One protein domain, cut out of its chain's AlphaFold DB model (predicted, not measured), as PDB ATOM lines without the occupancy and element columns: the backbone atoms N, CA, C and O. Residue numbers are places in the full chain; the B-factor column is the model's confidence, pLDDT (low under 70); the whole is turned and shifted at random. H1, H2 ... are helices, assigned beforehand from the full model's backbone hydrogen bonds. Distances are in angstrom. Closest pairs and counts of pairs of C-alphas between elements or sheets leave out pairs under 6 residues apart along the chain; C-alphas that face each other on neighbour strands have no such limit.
ATOM      1  N   ASP A 182     -21.873  29.913  22.394       74.94
ATOM      2  CA  ASP A 182     -22.372  31.279  22.224       74.94
ATOM      3  C   ASP A 182     -23.219  31.759  23.426       74.94
ATOM      4  O   ASP A 182     -23.108  32.914  23.826       74.94
ATOM      5  N   ASN A 183     -24.021  30.896  24.062       79.38
ATOM      6  CA  ASN A 183     -24.801  31.247  25.258       79.38
ATOM      7  C   ASN A 183     -23.903  31.439  26.485       79.38
ATOM      8  O   ASN A 183     -24.097  32.379  27.256       79.38
ATOM      9  N   VAL A 184     -22.893  30.584  26.642       83.56
ATOM     10  CA  VAL A 184     -21.900  30.704  27.716       83.56
ATOM     11  C   VAL A 184     -21.124  32.013  27.579       83.56
ATOM     12  O   VAL A 184     -21.020  32.787  28.533       83.56
ATOM     13  N   LEU A 185     -20.608  32.286  26.378       87.44
ATOM     14  CA  LEU A 185     -19.881  33.516  26.079       87.44
ATOM     15  C   LEU A 185     -20.776  34.750  26.216       87.44
ATOM     16  O   LEU A 185     -20.324  35.772  26.726       87.44
ATOM     17  N   SER A 186     -22.058  34.639  25.858       87.31
ATOM     18  CA  SER A 186     -23.068  35.677  26.079       87.31
ATOM     19  C   SER A 186     -23.237  36.006  27.557       87.31
ATOM     20  O   SER A 186     -23.175  37.177  27.929       87.31
ATOM     21  N   LYS A 187     -23.343  35.000  28.431       89.19
ATOM     22  CA  LYS A 187     -23.407  35.235  29.880       89.19
ATOM     23  C   LYS A 187     -22.164  35.945  30.398       89.19
ATOM     24  O   LYS A 187     -22.299  36.888  31.165       89.19
ATOM     25  N   ILE A 188     -20.971  35.533  29.970       90.12
ATOM     26  CA  ILE A 188     -19.717  36.183  30.378       90.12
ATOM     27  C   ILE A 188     -19.704  37.644  29.907       90.12
ATOM     28  O   ILE A 188     -19.508  38.546  30.716       90.12
ATOM     29  N   TYR A 189     -19.994  37.881  28.626       92.75
ATOM     30  CA  TYR A 189     -19.898  39.197  27.996       92.75
ATOM     31  C   TYR A 189     -20.961  40.201  28.464       92.75
ATOM     32  O   TYR A 189     -20.659  41.384  28.584       92.75
ATOM     33  N   TYR A 190     -22.191  39.755  28.736       91.62
ATOM     34  CA  TYR A 190     -23.297  40.628  29.152       91.62
ATOM     35  C   TYR A 190     -23.509  40.682  30.671       91.62
ATOM     36  O   TYR A 190     -24.280  41.512  31.152       91.62
ATOM     37  N   SER A 191     -22.845  39.827  31.455       90.88
ATOM     38  CA  SER A 191     -22.948  39.898  32.916       90.88
ATOM     39  C   SER A 191     -22.219  41.125  33.453       90.88
ATOM     40  O   SER A 191     -21.026  41.293  33.225       90.88
ATOM     41  N   LEU A 192     -22.919  41.975  34.205       88.75
ATOM     42  CA  LEU A 192     -22.328  43.166  34.833       88.75
ATOM     43  C   LEU A 192     -21.300  42.817  35.923       88.75
ATOM     44  O   LEU A 192     -20.426  43.617  36.228       88.75
ATOM     45  N   ASN A 193     -21.392  41.606  36.480       88.62
ATOM     46  CA  ASN A 193     -20.522  41.134  37.556       88.62
ATOM     47  C   ASN A 193     -19.218  40.495  37.047       88.62
ATOM     48  O   ASN A 193     -18.359  40.164  37.861       88.62
ATOM     49  N   SER A 194     -19.068  40.264  35.736       86.88
ATOM     50  CA  SER A 194     -17.842  39.676  35.185       86.88
ATOM     51  C   SER A 194     -16.823  40.759  34.813       86.88
ATOM     52  O   SER A 194     -17.189  41.743  34.168       86.88
ATOM     53  N   PRO A 195     -15.522  40.552  35.093       88.81
ATOM     54  CA  PRO A 195     -14.442  41.409  34.589       88.81
ATOM     55  C   PRO A 195     -14.380  41.515  33.052       88.81
ATOM     56  O   PRO A 195     -13.782  42.450  32.512       88.81
ATOM     57  N   ALA A 196     -14.996  40.567  32.339       90.06
ATOM     58  CA  ALA A 196     -15.099  40.540  30.881       90.06
ATOM     59  C   ALA A 196     -16.348  41.245  30.322       90.06
ATOM     60  O   ALA A 196     -16.545  41.238  29.101       90.06
ATOM     61  N   SER A 197     -17.172  41.863  31.175       91.38
ATOM     62  CA  SER A 197     -18.385  42.564  30.751       91.38
ATOM     63  C   SER A 197     -18.076  43.636  29.711       91.38
ATOM     64  O   SER A 197     -17.265  44.530  29.961       91.38
ATOM     65  N   TYR A 198     -18.689  43.530  28.528       90.88
ATOM     66  CA  TYR A 198     -18.488  44.440  27.393       90.88
ATOM     67  C   TYR A 198     -17.013  44.713  27.034       90.88
ATOM     68  O   TYR A 198     -16.675  45.745  26.449       90.88
ATOM     69  N   ALA A 199     -16.115  43.793  27.392       90.38
ATOM     70  CA  ALA A 199     -14.681  43.985  27.264       90.38
ATOM     71  C   ALA A 199     -14.153  43.593  25.873       90.38
ATOM     72  O   ALA A 199     -14.858  43.083  25.001       90.38
ATOM     73  N   GLY A 200     -12.856  43.826  25.658       89.06
ATOM     74  CA  GLY A 200     -12.153  43.349  24.470       89.06
ATOM     75  C   GLY A 200     -11.989  41.824  24.449       89.06
ATOM     76  O   GLY A 200     -12.044  41.170  25.490       89.06
ATOM     77  N   ILE A 201     -11.693  41.280  23.262       91.50
ATOM     78  CA  ILE A 201     -11.553  39.832  23.016       91.50
ATOM     79  C   ILE A 201     -10.644  39.149  24.044       91.50
ATOM     80  O   ILE A 201     -11.010  38.100  24.558       91.50
ATOM     81  N   ASN A 202      -9.498  39.751  24.382       93.19
ATOM     82  CA  ASN A 202      -8.533  39.140  25.302       93.19
ATOM     83  C   ASN A 202      -9.130  38.884  26.694       93.19
ATOM     84  O   ASN A 202      -9.009  37.777  27.200       93.19
ATOM     85  N   ARG A 203      -9.849  39.858  27.271       92.62
ATOM     86  CA  ARG A 203     -10.471  39.695  28.596       92.62
ATOM     87  C   ARG A 203     -11.580  38.653  28.585       92.62
ATOM     88  O   ARG A 203     -11.663  37.838  29.494       92.62
ATOM     89  N   VAL A 204     -12.413  38.659  27.541       93.00
ATOM     90  CA  VAL A 204     -13.469  37.648  27.379       93.00
ATOM     91  C   VAL A 204     -12.859  36.255  27.233       93.00
ATOM     92  O   VAL A 204     -13.367  35.305  27.817       93.00
ATOM     93  N   TYR A 205     -11.749  36.133  26.503       94.44
ATOM     94  CA  TYR A 205     -11.027  34.875  26.341       94.44
ATOM     95  C   TYR A 205     -10.403  34.380  27.650       94.44
ATOM     96  O   TYR A 205     -10.557  33.206  27.979       94.44
ATOM     97  N   GLU A 206      -9.745  35.255  28.409       93.81
ATOM     98  CA  GLU A 206      -9.160  34.932  29.716       93.81
ATOM     99  C   GLU A 206     -10.230  34.419  30.691       93.81
ATOM    100  O   GLU A 206     -10.102  33.310  31.208       93.81
ATOM    101  N   GLU A 207     -11.334  35.155  30.851       92.31
ATOM    102  CA  GLU A 207     -12.462  34.764  31.708       92.31
ATOM    103  C   GLU A 207     -13.144  33.470  31.235       92.31
ATOM    104  O   GLU A 207     -13.460  32.586  32.035       92.31
ATOM    105  N   ALA A 208     -13.346  33.311  29.923       91.38
ATOM    106  CA  ALA A 208     -13.928  32.091  29.372       91.38
ATOM    107  C   ALA A 208     -13.029  30.873  29.598       91.38
ATOM    108  O   ALA A 208     -13.538  29.786  29.872       91.38
ATOM    109  N   ARG A 209     -11.704  31.043  29.540       92.56
ATOM    110  CA  ARG A 209     -10.733  29.960  29.733       92.56
ATOM    111  C   ARG A 209     -10.663  29.472  31.178       92.56
ATOM    112  O   ARG A 209     -10.396  28.289  31.380       92.56
ATOM    113  N   LEU A 210     -10.962  30.329  32.159       89.25
ATOM    114  CA  LEU A 210     -11.089  29.919  33.564       89.25
ATOM    115  C   LEU A 210     -12.208  28.885  33.751       89.25
ATOM    116  O   LEU A 210     -12.034  27.911  34.476       89.25
ATOM    117  N   LYS A 211     -13.345  29.073  33.067       83.06
ATOM    118  CA  LYS A 211     -14.489  28.143  33.125       83.06
ATOM    119  C   LYS A 211     -14.361  26.978  32.142       83.06
ATOM    120  O   LYS A 211     -14.779  25.865  32.444       83.06
ATOM    121  N   TYR A 212     -13.778  27.227  30.970       83.69
ATOM    122  CA  TYR A 212     -13.640  26.265  29.877       83.69
ATOM    123  C   TYR A 212     -12.195  26.249  29.360       83.69
ATOM    124  O   TYR A 212     -11.880  26.915  28.370       83.69
ATOM    125  N   PRO A 213     -11.310  25.428  29.954       83.44
ATOM    126  CA  PRO A 213      -9.880  25.424  29.625       83.44
ATOM    127  C   PRO A 213      -9.553  25.099  28.159       83.44
ATOM    128  O   PRO A 213      -8.468  25.427  27.681       83.44
ATOM    129  N   LYS A 214     -10.484  24.448  27.444       83.25
ATOM    130  CA  LYS A 214     -10.337  24.012  26.045       83.25
ATOM    131  C   LYS A 214     -10.815  25.038  25.006       83.25
ATOM    132  O   LYS A 214     -10.729  24.743  23.817       83.25
ATOM    133  N   ILE A 215     -11.342  26.193  25.420       86.94
ATOM    134  CA  ILE A 215     -11.875  27.188  24.480       86.94
ATOM    135  C   ILE A 215     -10.757  27.778  23.608       86.94
ATOM    136  O   ILE A 215      -9.668  28.093  24.104       86.94
ATOM    137  N   LYS A 216     -11.003  27.929  22.302       87.69
ATOM    138  CA  LYS A 216     -10.044  28.563  21.393       87.69
ATOM    139  C   LYS A 216     -10.297  30.063  21.335       87.69
ATOM    140  O   LYS A 216     -11.423  30.537  21.458       87.69
ATOM    141  N   PHE A 217      -9.234  30.819  21.077       89.50
ATOM    142  CA  PHE A 217      -9.339  32.261  20.852       89.50
ATOM    143  C   PHE A 217     -10.274  32.585  19.675       89.50
ATOM    144  O   PHE A 217     -11.036  33.546  19.738       89.50
ATOM    145  N   GLN A 218     -10.248  31.745  18.633       85.88
ATOM    146  CA  GLN A 218     -11.103  31.893  17.456       85.88
ATOM    147  C   GLN A 218     -12.594  31.819  17.807       85.88
ATOM    148  O   GLN A 218     -13.366  32.635  17.318       85.88
ATOM    149  N   ASP A 219     -12.985  30.924  18.716       86.81
ATOM    150  CA  ASP A 219     -14.387  30.774  19.119       86.81
ATOM    151  C   ASP A 219     -14.917  32.070  19.762       86.81
ATOM    152  O   ASP A 219     -16.016  32.537  19.461       86.81
ATOM    153  N   VAL A 220     -14.094  32.701  20.609       91.62
ATOM    154  CA  VAL A 220     -14.411  33.985  21.256       91.62
ATOM    155  C   VAL A 220     -14.412  35.133  20.247       91.62
ATOM    156  O   VAL A 220     -15.277  36.011  20.306       91.62
ATOM    157  N   TYR A 221     -13.465  35.128  19.306       90.75
ATOM    158  CA  TYR A 221     -13.404  36.104  18.221       90.75
ATOM    159  C   TYR A 221     -14.682  36.078  17.375       90.75
ATOM    160  O   TYR A 221     -15.291  37.131  17.158       90.75
ATOM    161  N   ASP A 222     -15.100  34.889  16.940       88.50
ATOM    162  CA  ASP A 222     -16.284  34.684  16.106       88.50
ATOM    163  C   ASP A 222     -17.558  35.067  16.860       88.50
ATOM    164  O   ASP A 222     -18.431  35.737  16.306       88.50
ATOM    165  N   PHE A 223     -17.652  34.711  18.145       91.19
ATOM    166  CA  PHE A 223     -18.753  35.128  19.008       91.19
ATOM    167  C   PHE A 223     -18.861  36.656  19.112       91.19
ATOM    168  O   PHE A 223     -19.937  37.212  18.882       91.19
ATOM    169  N   LEU A 224     -17.765  37.354  19.427       91.06
ATOM    170  CA  LEU A 224     -17.788  38.803  19.640       91.06
ATOM    171  C   LEU A 224     -18.100  39.581  18.359       91.06
ATOM    172  O   LEU A 224     -18.825  40.569  18.421       91.06
ATOM    173  N   HIS A 225     -17.644  39.119  17.192       87.31
ATOM    174  CA  HIS A 225     -17.969  39.770  15.915       87.31
ATOM    175  C   HIS A 225     -19.451  39.657  15.534       87.31
ATOM    176  O   HIS A 225     -19.955  40.516  14.807       87.31
ATOM    177  N   LYS A 226     -20.172  38.655  16.058       87.12
ATOM    178  CA  LYS A 226     -21.637  38.575  15.934       87.12
ATOM    179  C   LYS A 226     -22.351  39.598  16.829       87.12
ATOM    180  O   LYS A 226     -23.488  39.966  16.539       87.12
ATOM    181  N   GLN A 227     -21.721  40.065  17.913       88.88
ATOM    182  CA  GLN A 227     -22.357  40.981  18.860       88.88
ATOM    183  C   GLN A 227     -22.375  42.411  18.321       88.88
ATOM    184  O   GLN A 227     -21.338  43.057  18.158       88.88
ATOM    185  N   ARG A 228     -23.581  42.954  18.122       85.94
ATOM    186  CA  ARG A 228     -23.778  44.329  17.630       85.94
ATOM    187  C   ARG A 228     -23.044  45.362  18.489       85.94
ATOM    188  O   ARG A 228     -22.424  46.270  17.947       85.94
ATOM    189  N   VAL A 229     -23.094  45.210  19.815       86.62
ATOM    190  CA  VAL A 229     -22.461  46.140  20.766       86.62
ATOM    191  C   VAL A 229     -20.943  46.149  20.588       86.62
ATOM    192  O   VAL A 229     -20.349  47.211  20.423       86.62
ATOM    193  N   TYR A 230     -20.322  44.969  20.541       88.75
ATOM    194  CA  TYR A 230     -18.879  44.848  20.338       88.75
ATOM    195  C   TYR A 230     -18.446  45.506  19.021       88.75
ATOM    196  O   TYR A 230     -17.528  46.324  18.996       88.75
ATOM    197  N   THR A 231     -19.157  45.205  17.931       86.75
ATOM    198  CA  THR A 231     -18.838  45.726  16.598       86.75
ATOM    199  C   THR A 231     -19.018  47.245  16.494       86.75
ATOM    200  O   THR A 231     -18.200  47.896  15.849       86.75
ATOM    201  N   MET A 232     -20.028  47.834  17.152       86.56
ATOM    202  CA  MET A 232     -20.250  49.291  17.134       86.56
ATOM    203  C   MET A 232     -19.213  50.076  17.948       86.56
ATOM    204  O   MET A 232     -18.814  51.161  17.533       86.56
ATOM    205  N   HIS A 233     -18.779  49.553  19.098       81.88
ATOM    206  CA  HIS A 233     -17.889  50.281  20.012       81.88
ATOM    207  C   HIS A 233     -16.405  49.953  19.826       81.88
ATOM    208  O   HIS A 233     -15.546  50.606  20.421       81.88
TER     209      HIS A 233
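This is residues 182 to 233 of the 322 residues of the protein "Hypothetical protein" of Meloidogyne enterolobii (UniProt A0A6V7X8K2). Three short helices make a triangle: H1 and H3 each pack on H2 at a steep angle, and the small H4 turns off at the end of H3. The printed part has 52 residues with four named helices, H1 to H4 in order, and no named strand. It is all helix and compact, with a radius of gyration of the C-alphas of 9.7 A and spans of 29 by 24 by 18 A.

Find C-alpha 201 at (-11.553, 39.832, 23.016); from there H2 runs 15.7 A to residue 211. H3 spans residues 217 to 226, 14.7 A; H1, residues 182 to 190, 11.7 A. H4, residues 228 to 233, 8.7 A, ends at (-17.889, 50.281, 20.012).

H2 touches H3 at a steep tilt of 61 degrees, opposite ways; their closest C-alphas, Tyr 205 and Val 220, are 6.2 A apart. H2 touches H1 at a steep tilt of 66 degrees, opposite ways, closest at the C-alphas of Tyr 189 and Val 204, 6.6 A. H1 and H3 only just touch, with 3 pairs of C-alphas within 8 A, the closest Asp 182 and Phe 223 at 6.2 A. H3 and H4 touch only at the corner, and only just, with 3 such pairs, the closest His 225 and Thr 231 at 6.1 A. H4 is apart from H1 and H2. In H1, H3 and H4 every O i to N i+4 pair is within hydrogen-bond range; in H2, 6 of 7.

The C-alphas farthest apart, of Pro 213 and Met 232, are 28.9 A apart. The printed part has no cut, no link is long, and no printed residue is under 70 in pLDDT.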